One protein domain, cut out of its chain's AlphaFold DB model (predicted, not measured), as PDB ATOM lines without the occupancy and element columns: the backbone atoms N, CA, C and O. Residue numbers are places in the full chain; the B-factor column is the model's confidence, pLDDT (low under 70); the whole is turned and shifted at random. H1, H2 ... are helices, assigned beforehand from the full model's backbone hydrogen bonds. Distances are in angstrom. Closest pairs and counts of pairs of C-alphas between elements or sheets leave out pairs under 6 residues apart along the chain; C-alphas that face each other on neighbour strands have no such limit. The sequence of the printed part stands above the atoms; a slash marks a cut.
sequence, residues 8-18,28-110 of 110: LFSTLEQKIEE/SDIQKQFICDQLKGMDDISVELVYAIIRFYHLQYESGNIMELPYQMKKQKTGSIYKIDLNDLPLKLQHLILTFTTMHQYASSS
ATOM      1  N   LEU A   8      25.389 -21.242 -38.536       92.12
ATOM      2  CA  LEU A   8      26.236 -20.767 -37.443       92.12
ATOM      3  C   LEU A   8      27.602 -20.291 -37.951       92.12
ATOM      4  O   LEU A   8      28.049 -19.217 -37.576       92.12
ATOM      5  N   PHE A   9      28.249 -21.060 -38.829       94.19
ATOM      6  CA  PHE A   9      29.539 -20.681 -39.396       94.19
ATOM      7  C   PHE A   9      29.440 -19.394 -40.209       94.19
ATOM      8  O   PHE A   9      30.245 -18.492 -40.009       94.19
ATOM      9  N   SER A  10      28.412 -19.271 -41.053       92.94
ATOM     10  CA  SER A  10      28.164 -18.047 -41.818       92.94
ATOM     11  C   SER A  10      27.909 -16.836 -40.913       92.94
ATOM     12  O   SER A  10      28.449 -15.767 -41.173       92.94
ATOM     13  N   THR A  11      27.154 -16.998 -39.821       94.50
ATOM     14  CA  THR A  11      26.957 -15.932 -38.823       94.50
ATOM     15  C   THR A  11      28.272 -15.523 -38.161       94.50
ATOM     16  O   THR A  11      28.514 -14.334 -37.971       94.50
ATOM     17  N   LEU A  12      29.132 -16.483 -37.808       95.19
ATOM     18  CA  LEU A  12      30.431 -16.183 -37.204       95.19
ATOM     19  C   LEU A  12      31.358 -15.464 -38.192       95.19
ATOM     20  O   LEU A  12      32.012 -14.504 -37.798       95.19
ATOM     21  N   GLU A  13      31.384 -15.890 -39.460       94.56
ATOM     22  CA  GLU A  13      32.150 -15.219 -40.518       94.56
ATOM     23  C   GLU A  13      31.688 -13.780 -40.742       94.56
ATOM     24  O   GLU A  13      32.517 -12.875 -40.796       94.56
ATOM     25  N   GLN A  14      30.376 -13.562 -40.811       94.38
ATOM     26  CA  GLN A  14      29.817 -12.222 -40.942       94.38
ATOM     27  C   GLN A  14      30.207 -11.342 -39.750       94.38
ATOM     28  O   GLN A  14      30.603 -10.195 -39.927       94.38
ATOM     29  N   LYS A  15      30.163 -11.882 -38.529       94.25
ATOM     30  CA  LYS A  15      30.469 -11.112 -37.324       94.25
ATOM     31  C   LYS A  15      31.938 -10.685 -37.240       94.25
ATOM     32  O   LYS A  15      32.209  -9.542 -36.893       94.25
ATOM     33  N   ILE A  16      32.883 -11.563 -37.588       94.19
ATOM     34  CA  ILE A  16      34.308 -11.178 -37.621       94.19
ATOM     35  C   ILE A  16      34.599 -10.133 -38.711       94.19
ATOM     36  O   ILE A  16      35.509  -9.321 -38.548       94.19
ATOM     37  N   GLU A  17      33.831 -10.137 -39.805       93.44
ATOM     38  CA  GLU A  17      33.923  -9.135 -40.871       93.44
ATOM     39  C   GLU A  17      33.354  -7.780 -40.421       93.44
ATOM     40  O   GLU A  17      34.018  -6.754 -40.586       93.44
ATOM     41  N   GLU A  18      32.176  -7.779 -39.790       94.25
ATOM     42  CA  GLU A  18      31.519  -6.588 -39.231       94.25
ATOM     43  C   GLU A  18      32.341  -5.924 -38.116       94.25
ATOM     44  O   GLU A  18      32.395  -4.699 -38.026       94.25
ATOM     45  N   SER A  28      45.962 -13.357 -28.585       95.12
ATOM     46  CA  SER A  28      46.757 -13.214 -27.366       95.12
ATOM     47  C   SER A  28      46.595 -14.431 -26.451       95.12
ATOM     48  O   SER A  28      45.576 -15.128 -26.487       95.12
ATOM     49  N   ASP A  29      47.565 -14.656 -25.564       94.12
ATOM     50  CA  ASP A  29      47.500 -15.756 -24.591       94.12
ATOM     51  C   ASP A  29      46.273 -15.650 -23.675       94.12
ATOM     52  O   ASP A  29      45.677 -16.664 -23.322       94.12
ATOM     53  N   ILE A  30      45.834 -14.426 -23.365       95.56
ATOM     54  CA  ILE A  30      44.619 -14.171 -22.579       95.56
ATOM     55  C   ILE A  30      43.378 -14.677 -23.326       95.56
ATOM     56  O   ILE A  30      42.540 -15.355 -22.736       95.56
ATOM     57  N   GLN A  31      43.266 -14.399 -24.628       95.62
ATOM     58  CA  GLN A  31      42.146 -14.872 -25.452       95.62
ATOM     59  C   GLN A  31      42.168 -16.394 -25.624       95.62
ATOM     60  O   GLN A  31      41.125 -17.043 -25.546       95.62
ATOM     61  N   LYS A  32      43.351 -16.987 -25.815       93.81
ATOM     62  CA  LYS A  32      43.504 -18.448 -25.897       93.81
ATOM     63  C   LYS A  32      43.112 -19.127 -24.586       93.81
ATOM     64  O   LYS A  32      42.398 -20.131 -24.603       93.81
ATOM     65  N   GLN A  33      43.544 -18.564 -23.459       92.94
ATOM     66  CA  GLN A  33      43.189 -19.049 -22.131       92.94
ATOM     67  C   GLN A  33      41.680 -18.935 -21.891       92.94
ATOM     68  O   GLN A  33      41.065 -19.902 -21.447       92.94
ATOM     69  N   PHE A  34      41.073 -17.809 -22.276       94.00
ATOM     70  CA  PHE A  34      39.626 -17.611 -22.214       94.00
ATOM     71  C   PHE A  34      38.863 -18.707 -22.970       94.00
ATOM     72  O   PHE A  34      37.990 -19.346 -22.386       94.00
ATOM     73  N   ILE A  35      39.232 -18.988 -24.226       93.69
ATOM     74  CA  ILE A  35      38.628 -20.079 -25.009       93.69
ATOM     75  C   ILE A  35      38.759 -21.407 -24.260       93.69
ATOM     76  O   ILE A  35      37.776 -22.130 -24.110       93.69
ATOM     77  N   CYS A  36      39.956 -21.729 -23.762       91.00
ATOM     78  CA  CYS A  36      40.192 -22.983 -23.050       91.00
ATOM     79  C   CYS A  36      39.317 -23.124 -21.800       91.00
ATOM     80  O   CYS A  36      38.867 -24.228 -21.498       91.00
ATOM     81  N   ASP A  37      39.076 -22.035 -21.075       91.00
ATOM     82  CA  ASP A  37      38.240 -22.064 -19.877       91.00
ATOM     83  C   ASP A  37      36.750 -22.138 -20.220       91.00
ATOM     84  O   ASP A  37      36.027 -22.892 -19.568       91.00
ATOM     85  N   GLN A  38      36.303 -21.473 -21.291       91.56
ATOM     86  CA  GLN A  38      34.938 -21.632 -21.800       91.56
ATOM     87  C   GLN A  38      34.672 -23.072 -22.251       91.56
ATOM     88  O   GLN A  38      33.679 -23.665 -21.843       91.56
ATOM     89  N   LEU A  39      35.585 -23.679 -23.016       88.81
ATOM     90  CA  LEU A  39      35.428 -25.057 -23.497       88.81
ATOM     91  C   LEU A  39      35.337 -26.088 -22.362       88.81
ATOM     92  O   LEU A  39      34.656 -27.095 -22.517       88.81
ATOM     93  N   LYS A  40      35.999 -25.853 -21.221       86.69
ATOM     94  CA  LYS A  40      35.883 -26.729 -20.038       86.69
ATOM     95  C   LYS A  40      34.521 -26.625 -19.351       86.69
ATOM     96  O   LYS A  40      34.133 -27.567 -18.668       86.69
ATOM     97  N   GLY A  41      33.864 -25.471 -19.458       86.25
ATOM     98  CA  GLY A  41      32.569 -25.197 -18.831       86.25
ATOM     99  C   GLY A  41      31.364 -25.440 -19.742       86.25
ATOM    100  O   GLY A  41      30.235 -25.411 -19.259       86.25
ATOM    101  N   MET A  42      31.589 -25.655 -21.039       89.25
ATOM    102  CA  MET A  42      30.549 -25.948 -22.025       89.25
ATOM    103  C   MET A  42      29.966 -27.356 -21.854       89.25
ATOM    104  O   MET A  42      30.648 -28.277 -21.404       89.25
ATOM    105  N   ASP A  43      28.706 -27.522 -22.255       88.25
ATOM    106  CA  ASP A  43      28.088 -28.839 -22.384       88.25
ATOM    107  C   ASP A  43      28.589 -29.581 -23.636       88.25
ATOM    108  O   ASP A  43      29.202 -28.997 -24.537       88.25
ATOM    109  N   ASP A  44      28.323 -30.888 -23.700       86.19
ATOM    110  CA  ASP A  44      28.789 -31.735 -24.803       86.19
ATOM    111  C   ASP A  44      28.305 -31.217 -26.170       86.19
ATOM    112  O   ASP A  44      29.063 -31.240 -27.139       86.19
ATOM    113  N   ILE A  45      27.079 -30.682 -26.245       88.88
ATOM    114  CA  ILE A  45      26.497 -30.138 -27.482       88.88
ATOM    115  C   ILE A  45      27.284 -28.912 -27.959       88.88
ATOM    116  O   ILE A  45      27.616 -28.802 -29.141       88.88
ATOM    117  N   SER A  46      27.623 -27.990 -27.059       90.06
ATOM    118  CA  SER A  46      28.376 -26.785 -27.416       90.06
ATOM    119  C   SER A  46      29.809 -27.110 -27.824       90.06
ATOM    120  O   SER A  46      30.331 -26.521 -28.774       90.06
ATOM    121  N   VAL A  47      30.432 -28.098 -27.180       88.62
ATOM    122  CA  VAL A  47      31.747 -28.611 -27.594       88.62
ATOM    123  C   VAL A  47      31.670 -29.273 -28.978       88.62
ATOM    124  O   VAL A  47      32.554 -29.061 -29.814       88.62
ATOM    125  N   GLU A  48      30.603 -30.020 -29.271       88.44
ATOM    126  CA  GLU A  48      30.358 -30.580 -30.605       88.44
ATOM    127  C   GLU A  48      30.171 -29.493 -31.674       88.44
ATOM    128  O   GLU A  48      30.661 -29.653 -32.794       88.44
ATOM    129  N   LEU A  49      29.542 -28.360 -31.344       92.44
ATOM    130  CA  LEU A  49      29.427 -27.221 -32.261       92.44
ATOM    131  C   LEU A  49      30.789 -26.597 -32.581       92.44
ATOM    132  O   LEU A  49      31.055 -26.286 -33.743       92.44
ATOM    133  N   VAL A  50      31.683 -26.472 -31.596       92.88
ATOM    134  CA  VAL A  50      33.067 -26.021 -31.833       92.88
ATOM    135  C   VAL A  50      33.788 -26.977 -32.777       92.88
ATOM    136  O   VAL A  50      34.435 -26.541 -33.733       92.88
ATOM    137  N   TYR A  51      33.618 -28.284 -32.579       90.12
ATOM    138  CA  TYR A  51      34.156 -29.281 -33.500       90.12
ATOM    139  C   TYR A  51      33.561 -29.148 -34.908       90.12
ATOM    140  O   TYR A  51      34.299 -29.198 -35.892       90.12
ATOM    141  N   ALA A  52      32.250 -28.926 -35.024       91.06
ATOM    142  CA  ALA A  52      31.587 -28.713 -36.305       91.06
ATOM    143  C   ALA A  52      32.129 -27.472 -37.032       91.06
ATOM    144  O   ALA A  52      32.353 -27.540 -38.238       91.06
ATOM    145  N   ILE A  53      32.417 -26.378 -36.316       93.81
ATOM    146  CA  ILE A  53      33.051 -25.165 -36.867       93.81
ATOM    147  C   ILE A  53      34.437 -25.487 -37.430       93.81
ATOM    148  O   ILE A  53      34.707 -25.193 -38.596       93.81
ATOM    149  N   ILE A  54      35.294 -26.139 -36.638       92.25
ATOM    150  CA  ILE A  54      36.646 -26.547 -37.056       92.25
ATOM    151  C   ILE A  54      36.579 -27.441 -38.292       92.25
ATOM    152  O   ILE A  54      37.299 -27.247 -39.274       92.25
ATOM    153  N   ARG A  55      35.688 -28.430 -38.255       90.00
ATOM    154  CA  ARG A  55      35.553 -29.408 -39.322       90.00
ATOM    155  C   ARG A  55      35.015 -28.784 -40.602       90.00
ATOM    156  O   ARG A  55      35.514 -29.100 -41.679       90.00
ATOM    157  N   PHE A  56      34.018 -27.913 -40.493       91.69
ATOM    158  CA  PHE A  56      33.466 -27.197 -41.634       91.69
ATOM    159  C   PHE A  56      34.523 -26.294 -42.273       91.69
ATOM    160  O   PHE A  56      34.693 -26.343 -43.488       91.69
ATOM    161  N   TYR A  57      35.296 -25.563 -41.463       92.12
ATOM    162  CA  TYR A  57      36.415 -24.751 -41.945       92.12
ATOM    163  C   TYR A  57      37.410 -25.587 -42.761       92.12
ATOM    164  O   TYR A  57      37.709 -25.257 -43.907       92.12
ATOM    165  N   HIS A  58      37.871 -26.710 -42.204       89.31
ATOM    166  CA  HIS A  58      38.837 -27.597 -42.858       89.31
ATOM    167  C   HIS A  58      38.330 -28.137 -44.209       89.31
ATOM    168  O   HIS A  58      39.084 -28.205 -45.182       89.31
ATOM    169  N   LEU A  59      37.041 -28.488 -44.297       88.31
ATOM    170  CA  LEU A  59      36.426 -28.967 -45.540       88.31
ATOM    171  C   LEU A  59      36.260 -27.863 -46.590       88.31
ATOM    172  O   LEU A  59      36.415 -28.139 -47.777       88.31
ATOM    173  N   GLN A  60      35.938 -26.638 -46.171       86.88
ATOM    174  CA  GLN A  60      35.736 -25.511 -47.086       86.88
ATOM    175  C   GLN A  60      37.053 -24.934 -47.613       86.88
ATOM    176  O   GLN A  60      37.128 -24.563 -48.781       86.88
ATOM    177  N   TYR A  61      38.082 -24.850 -46.766       85.25
ATOM    178  CA  TYR A  61      39.264 -24.034 -47.052       85.25
ATOM    179  C   TYR A  61      40.554 -24.823 -47.302       85.25
ATOM    180  O   TYR A  61      41.445 -24.301 -47.967       85.25
ATOM    181  N   GLU A  62      40.682 -26.066 -46.825       76.88
ATOM    182  CA  GLU A  62      41.983 -26.762 -46.803       76.88
ATOM    183  C   GLU A  62      42.015 -28.088 -47.573       76.88
ATOM    184  O   GLU A  62      42.904 -28.910 -47.371       76.88
ATOM    185  N   SER A  63      41.085 -28.305 -48.514       70.44
ATOM    186  CA  SER A  63      40.968 -29.581 -49.256       70.44
ATOM    187  C   SER A  63      40.910 -30.797 -48.320       70.44
ATOM    188  O   SER A  63      41.437 -31.869 -48.623       70.44
ATOM    189  N   GLY A  64      40.304 -30.605 -47.147       63.88
ATOM    190  CA  GLY A  64      40.399 -31.531 -46.035       63.88
ATOM    191  C   GLY A  64      39.849 -32.925 -46.336       63.88
ATOM    192  O   GLY A  64      38.753 -33.078 -46.879       63.88
ATOM    193  N   ASN A  65      40.573 -33.961 -45.910       72.69
ATOM    194  CA  ASN A  65      40.076 -35.333 -45.944       72.69
ATOM    195  C   ASN A  65      38.962 -35.521 -44.897       72.69
ATOM    196  O   ASN A  65      39.168 -35.318 -43.700       72.69
ATOM    197  N   ILE A  66      37.777 -35.961 -45.332       72.81
ATOM    198  CA  ILE A  66      36.637 -36.265 -44.448       72.81
ATOM    199  C   ILE A  66      36.974 -37.409 -43.468       72.81
ATOM    200  O   ILE A  66      36.396 -37.511 -42.387       72.81
ATOM    201  N   MET A  67      37.922 -38.279 -43.786       71.25
ATOM    202  CA  MET A  67      38.234 -39.427 -42.932       71.25
ATOM    203  C   MET A  67      39.221 -39.097 -41.805       71.25
ATOM    204  O   MET A  67      39.394 -39.907 -40.899       71.25
ATOM    205  N   GLU A  68      39.832 -37.910 -41.818       75.62
ATOM    206  CA  GLU A  68      40.871 -37.524 -40.860       75.62
ATOM    207  C   GLU A  68      40.390 -36.436 -39.900       75.62
ATOM    208  O   GLU A  68      39.608 -35.549 -40.255       75.62
ATOM    209  N   LEU A  69      40.849 -36.510 -38.648       76.12
ATOM    210  CA  LEU A  69      40.631 -35.433 -37.691       76.12
ATOM    211  C   LEU A  69      41.509 -34.239 -38.092       76.12
ATOM    212  O   LEU A  69      42.720 -34.414 -38.249       76.12
ATOM    213  N   PRO A  70      40.926 -33.041 -38.259       79.56
ATOM    214  CA  PRO A  70      41.686 -31.867 -38.666       79.56
ATOM    215  C   PRO A  70      42.652 -31.437 -37.552       79.56
ATOM    216  O   PRO A  70      42.424 -31.737 -36.380       79.56
ATOM    217  N   TYR A  71      43.736 -30.747 -37.918       83.56
ATOM    218  CA  TYR A  71      44.665 -30.075 -36.989       83.56
ATOM    219  C   TYR A  71      45.154 -30.941 -35.814       83.56
ATOM    220  O   TYR A  71      45.221 -30.491 -34.675       83.56
ATOM    221  N   GLN A  72      45.442 -32.221 -36.077       77.75
ATOM    222  CA  GLN A  72      45.921 -33.189 -35.077       77.75
ATOM    223  C   GLN A  72      45.032 -33.330 -33.827       77.75
ATOM    224  O   GLN A  72      45.506 -33.742 -32.760       77.75
ATOM    225  N   MET A  73      43.736 -33.029 -33.946       80.81
ATOM    226  CA  MET A  73      42.797 -33.156 -32.837       80.81
ATOM    227  C   MET A  73      42.798 -34.583 -32.278       80.81
ATOM    228  O   MET A  73      42.773 -35.573 -33.013       80.81
ATOM    229  N   LYS A  74      42.805 -34.698 -30.946       76.12
ATOM    230  CA  LYS A  74      42.827 -35.995 -30.252       76.12
ATOM    231  C   LYS A  74      41.516 -36.221 -29.530       76.12
ATOM    232  O   LYS A  74      41.164 -35.450 -28.643       76.12
ATOM    233  N   LYS A  75      40.827 -37.316 -29.850       72.62
ATOM    234  CA  LYS A  75      39.668 -37.759 -29.071       72.62
ATOM    235  C   LYS A  75      40.130 -38.193 -27.677       72.62
ATOM    236  O   LYS A  75      41.042 -39.017 -27.557       72.62
ATOM    237  N   GLN A  76      39.539 -37.635 -26.627       70.00
ATOM    238  CA  GLN A  76      39.817 -38.087 -25.266       70.00
ATOM    239  C   GLN A  76      39.157 -39.452 -25.012       70.00
ATOM    240  O   GLN A  76      38.140 -39.798 -25.607       70.00
ATOM    241  N   LYS A  77      39.775 -40.271 -24.150       63.44
ATOM    242  CA  LYS A  77      39.289 -41.630 -23.832       63.44
ATOM    243  C   LYS A  77      38.011 -41.632 -22.981       63.44
ATOM    244  O   LYS A  77      37.346 -42.656 -22.898       63.44
ATOM    245  N   THR A  78      37.690 -40.508 -22.350       59.72
ATOM    246  CA  THR A  78      36.546 -40.319 -21.452       59.72
ATOM    247  C   THR A  78      35.877 -38.988 -21.788       59.72
ATOM    248  O   THR A  78      36.552 -37.961 -21.750       59.72
ATOM    249  N   GLY A  79      34.579 -39.020 -22.104       56.09
ATOM    250  CA  GLY A  79      33.798 -37.862 -22.560       56.09
ATOM    251  C   GLY A  79      33.845 -37.632 -24.079       56.09
ATOM    252  O   GLY A  79      34.679 -38.206 -24.783       56.09
ATOM    253  N   SER A  80      32.951 -36.778 -24.582       52.62
ATOM    254  CA  SER A  80      32.839 -36.389 -26.003       52.62
ATOM    255  C   SER A  80      33.861 -35.325 -26.428       52.62
ATOM    256  O   SER A  80      33.684 -34.638 -27.429       52.62
ATOM    257  N   ILE A  81      34.953 -35.169 -25.677       65.06
ATOM    258  CA  ILE A  81      35.835 -34.011 -25.809       65.06
ATOM    259  C   ILE A  81      37.009 -34.337 -26.734       65.06
ATOM    260  O   ILE A  81      37.777 -35.287 -26.530       65.06
ATOM    261  N   TYR A  82      37.178 -33.508 -27.757       70.31
ATOM    262  CA  TYR A  82      38.400 -33.448 -28.546       70.31
ATOM    263  C   TYR A  82      39.365 -32.471 -27.878       70.31
ATOM    264  O   TYR A  82      39.006 -31.332 -27.586       70.31
ATOM    265  N   LYS A  83      40.612 -32.887 -27.650       76.50
ATOM    266  CA  LYS A  83      41.671 -31.946 -27.288       76.50
ATOM    267  C   LYS A  83      42.010 -31.122 -28.531       76.50
ATOM    268  O   LYS A  83      42.468 -31.689 -29.525       76.50
ATOM    269  N   ILE A  84      41.776 -29.818 -28.440       83.19
ATOM    270  CA  ILE A  84      42.098 -28.824 -29.464       83.19
ATOM    271  C   ILE A  84      43.368 -28.096 -29.016       83.19
ATOM    272  O   ILE A  84      43.424 -27.611 -27.886       83.19
ATOM    273  N   ASP A  85      44.381 -28.032 -29.879       86.25
ATOM    274  CA  ASP A  85      45.500 -27.104 -29.708       86.25
ATOM    275  C   ASP A  85      45.234 -25.871 -30.571       86.25
ATOM    276  O   ASP A  85      45.192 -25.959 -31.796       86.25
ATOM    277  N   LEU A  86      44.999 -24.721 -29.936       89.50
ATOM    278  CA  LEU A  86      44.667 -23.487 -30.651       89.50
ATOM    279  C   LEU A  86      45.836 -22.964 -31.493       89.50
ATOM    280  O   LEU A  86      45.601 -22.197 -32.423       89.50
ATOM    281  N   ASN A  87      47.076 -23.355 -31.183       89.44
ATOM    282  CA  ASN A  87      48.251 -22.898 -31.929       89.44
ATOM    283  C   ASN A  87      48.378 -23.575 -33.298       89.44
ATOM    284  O   ASN A  87      48.986 -22.998 -34.195       89.44
ATOM    285  N   ASP A  88      47.769 -24.749 -33.459       89.19
ATOM    286  CA  ASP A  88      47.785 -25.512 -34.709       89.19
ATOM    287  C   ASP A  88      46.649 -25.102 -35.661       89.19
ATOM    288  O   ASP A  88      46.567 -25.592 -36.789       89.19
ATOM    289  N   LEU A  89      45.755 -24.205 -35.223       91.56
ATOM    290  CA  LEU A  89      44.625 -23.737 -36.020       91.56
ATOM    291  C   LEU A  89      44.999 -22.510 -36.866       91.56
ATOM    292  O   LEU A  89      45.681 -21.608 -36.370       91.56
ATOM    293  N   PRO A  90      44.471 -22.385 -38.097       93.75
ATOM    294  CA  PRO A  90      44.560 -21.161 -38.887       93.75
ATOM    295  C   PRO A  90      44.014 -19.944 -38.134       93.75
ATOM    296  O   PRO A  90      43.027 -20.049 -37.408       93.75
ATOM    297  N   LEU A  91      44.606 -18.765 -38.354       94.75
ATOM    298  CA  LEU A  91      44.252 -17.540 -37.620       94.75
ATOM    299  C   LEU A  91      42.757 -17.213 -37.703       94.75
ATOM    300  O   LEU A  91      42.117 -16.963 -36.685       94.75
ATOM    301  N   LYS A  92      42.170 -17.303 -38.903       94.88
ATOM    302  CA  LYS A  92      40.728 -17.098 -39.096       94.88
ATOM    303  C   LYS A  92      39.896 -18.074 -38.263       94.88
ATOM    304  O   LYS A  92      38.910 -17.668 -37.659       94.88
ATOM    305  N   LEU A  93      40.303 -19.339 -38.182       95.12
ATOM    306  CA  LEU A  93      39.607 -20.338 -37.378       95.12
ATOM    307  C   LEU A  93      39.732 -20.059 -35.872       95.12
ATOM    308  O   LEU A  93      38.749 -20.211 -35.150       95.12
ATOM    309  N   GLN A  94      40.892 -19.595 -35.402       95.56
ATOM    310  CA  GLN A  94      41.051 -19.159 -34.010       95.56
ATOM    311  C   GLN A  94      40.057 -18.039 -33.665       95.56
ATOM    312  O   GLN A  94      39.364 -18.122 -32.649       95.56
ATOM    313  N   HIS A  95      39.940 -17.029 -34.534       96.62
ATOM    314  CA  HIS A  95      38.999 -15.918 -34.353       96.62
ATOM    315  C   HIS A  95      37.537 -16.378 -34.389       96.62
ATOM    316  O   HIS A  95      36.767 -15.985 -33.520       96.62
ATOM    317  N   LEU A  96      37.160 -17.290 -35.292       96.31
ATOM    318  CA  LEU A  96      35.806 -17.868 -35.315       96.31
ATOM    319  C   LEU A  96      35.447 -18.576 -33.995       96.31
ATOM    320  O   LEU A  96      34.332 -18.424 -33.491       96.31
ATOM    321  N   ILE A  97      36.390 -19.325 -33.410       95.94
ATOM    322  CA  ILE A  97      36.193 -19.999 -32.116       95.94
ATOM    323  C   ILE A  97      36.084 -18.973 -30.980       95.94
ATOM    324  O   ILE A  97      35.236 -19.124 -30.095       95.94
ATOM    325  N   LEU A  98      36.896 -17.911 -31.001       96.25
ATOM    326  CA  LEU A  98      36.789 -16.821 -30.029       96.25
ATOM    327  C   LEU A  98      35.408 -16.154 -30.091       96.25
ATOM    328  O   LEU A  98      34.762 -15.972 -29.058       96.25
ATOM    329  N   THR A  99      34.927 -15.831 -31.291       96.06
ATOM    330  CA  THR A  99      33.608 -15.218 -31.489       96.06
ATOM    331  C   THR A  99      32.497 -16.134 -30.980       96.06
ATOM    332  O   THR A  99      31.612 -15.676 -30.254       96.06
ATOM    333  N   PHE A 100      32.567 -17.436 -31.283       95.88
ATOM    334  CA  PHE A 100      31.595 -18.416 -30.796       95.88
ATOM    335  C   PHE A 100      31.580 -18.511 -29.266       95.88
ATOM    336  O   PHE A 100      30.524 -18.372 -28.651       95.88
ATOM    337  N   THR A 101      32.745 -18.714 -28.644       94.19
ATOM    338  CA  THR A 101      32.862 -18.848 -27.179       94.19
ATOM    339  C   THR A 101      32.395 -17.590 -26.450       94.19
ATOM    340  O   THR A 101      31.693 -17.689 -25.445       94.19
ATOM    341  N   THR A 102      32.689 -16.414 -27.005       93.44
ATOM    342  CA  THR A 102      32.200 -15.130 -26.491       93.44
ATOM    343  C   THR A 102      30.673 -15.053 -26.554       93.44
ATOM    344  O   THR A 102      30.027 -14.746 -25.555       93.44
ATOM    345  N   MET A 103      30.064 -15.378 -27.702       92.00
ATOM    346  CA  MET A 103      28.601 -15.373 -27.859       92.00
ATOM    347  C   MET A 103      27.906 -16.363 -26.925       92.00
ATOM    348  O   MET A 103      26.881 -16.031 -26.331       92.00
ATOM    349  N   HIS A 104      28.471 -17.561 -26.784       89.69
ATOM    350  CA  HIS A 104      27.935 -18.589 -25.906       89.69
ATOM    351  C   HIS A 104      27.920 -18.126 -24.443       89.69
ATOM    352  O   HIS A 104      26.901 -18.255 -23.772       89.69
ATOM    353  N   GLN A 105      29.010 -17.516 -23.961       86.69
ATOM    354  CA  GLN A 105      29.084 -17.014 -22.587       86.69
ATOM    355  C   GLN A 105      27.990 -15.978 -22.278       86.69
ATOM    356  O   GLN A 105      27.367 -16.035 -21.213       86.69
ATOM    357  N   TYR A 106      27.736 -15.047 -23.205       78.75
ATOM    358  CA  TYR A 106      26.670 -14.054 -23.048       78.75
ATOM    359  C   TYR A 106      25.282 -14.700 -22.974       78.75
ATOM    360  O   TYR A 106      24.465 -14.299 -22.144       78.75
ATOM    361  N   ALA A 107      25.031 -15.725 -23.792       73.12
ATOM    362  CA  ALA A 107      23.768 -16.457 -23.784       73.12
ATOM    363  C   ALA A 107      23.566 -17.279 -22.501       73.12
ATOM    364  O   ALA A 107      22.445 -17.367 -22.014       73.12
ATOM    365  N   SER A 108      24.631 -17.841 -21.922       64.25
ATOM    366  CA  SER A 108      24.557 -18.590 -20.654       64.25
ATOM    367  C   SER A 108      24.418 -17.703 -19.409       64.25
ATOM    368  O   SER A 108      24.139 -18.218 -18.330       64.25
ATOM    369  N   SER A 109      24.651 -16.394 -19.536       61.31
ATOM    370  CA  SER A 109      24.577 -15.425 -18.429       61.31
ATOM    371  C   SER A 109      23.251 -14.648 -18.379       61.31
ATOM    372  O   SER A 109      23.100 -13.776 -17.523       61.31
ATOM    373  N   SER A 110      22.332 -14.930 -19.309       48.78
ATOM    374  CA  SER A 110      21.012 -14.293 -19.450       48.78
ATOM    375  C   SER A 110      19.900 -15.248 -19.027       48.78
ATOM    376  O   SER A 110      18.912 -14.759 -18.438       48.78
TER     377      SER A 110
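Overview. This is residues 8 to 18 and 28 to 110 of the 110 residues of an uncharacterized protein of viral metagenome (UniProt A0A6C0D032). Helix H4 forms the core, with H3 folded back beside it and H1 and H2 packed crosswise on it; residues 62 to 90, with no named element, form a long loop from H3 to H4. The 94 printed residues include four named helices, in the order H1 to H4, and no named strand: all helix. The whole is compact, radius of gyration of the C-alphas 12.9 A, spanning 38 by 36 by 25 A.

Along the chain. H4, residues 91 to 108, is 26.0 A long, from C-alpha 91 at (44.252, -17.540, -37.620). H3, residues 44 to 61, is 25.8 A. H2 has residues 29 to 41, and H1 residues 8 to 18, from C-alpha 8 at (26.236, -20.767, -37.443).

Arrangement. H4, the hub, touches H3 in a helical hairpin, at a shallow tilt of 26 degrees, opposite ways; the closest C-alphas, Val 50 and Ile 97, are 6.8 A apart. H1 touches H4 about perpendicular, 75 degrees, closest C-alphas Leu 12 and Leu 96, 5.9 A. H2 touches H4 at a steep tilt of 50 degrees, closest C-alphas Ile 35 and Leu 98, 6.3 A. In H1, H2, H3 and H4 every O i to N i+4 pair is within hydrogen-bond range.

Size, cuts and confidence. Residues 19 to 27 are not printed; C-alphas 18 and 28 are 20.4 A apart. The link H3 to H4 is long. Residues 64, 77 to 81 and 108 to 110 have pLDDT under 70.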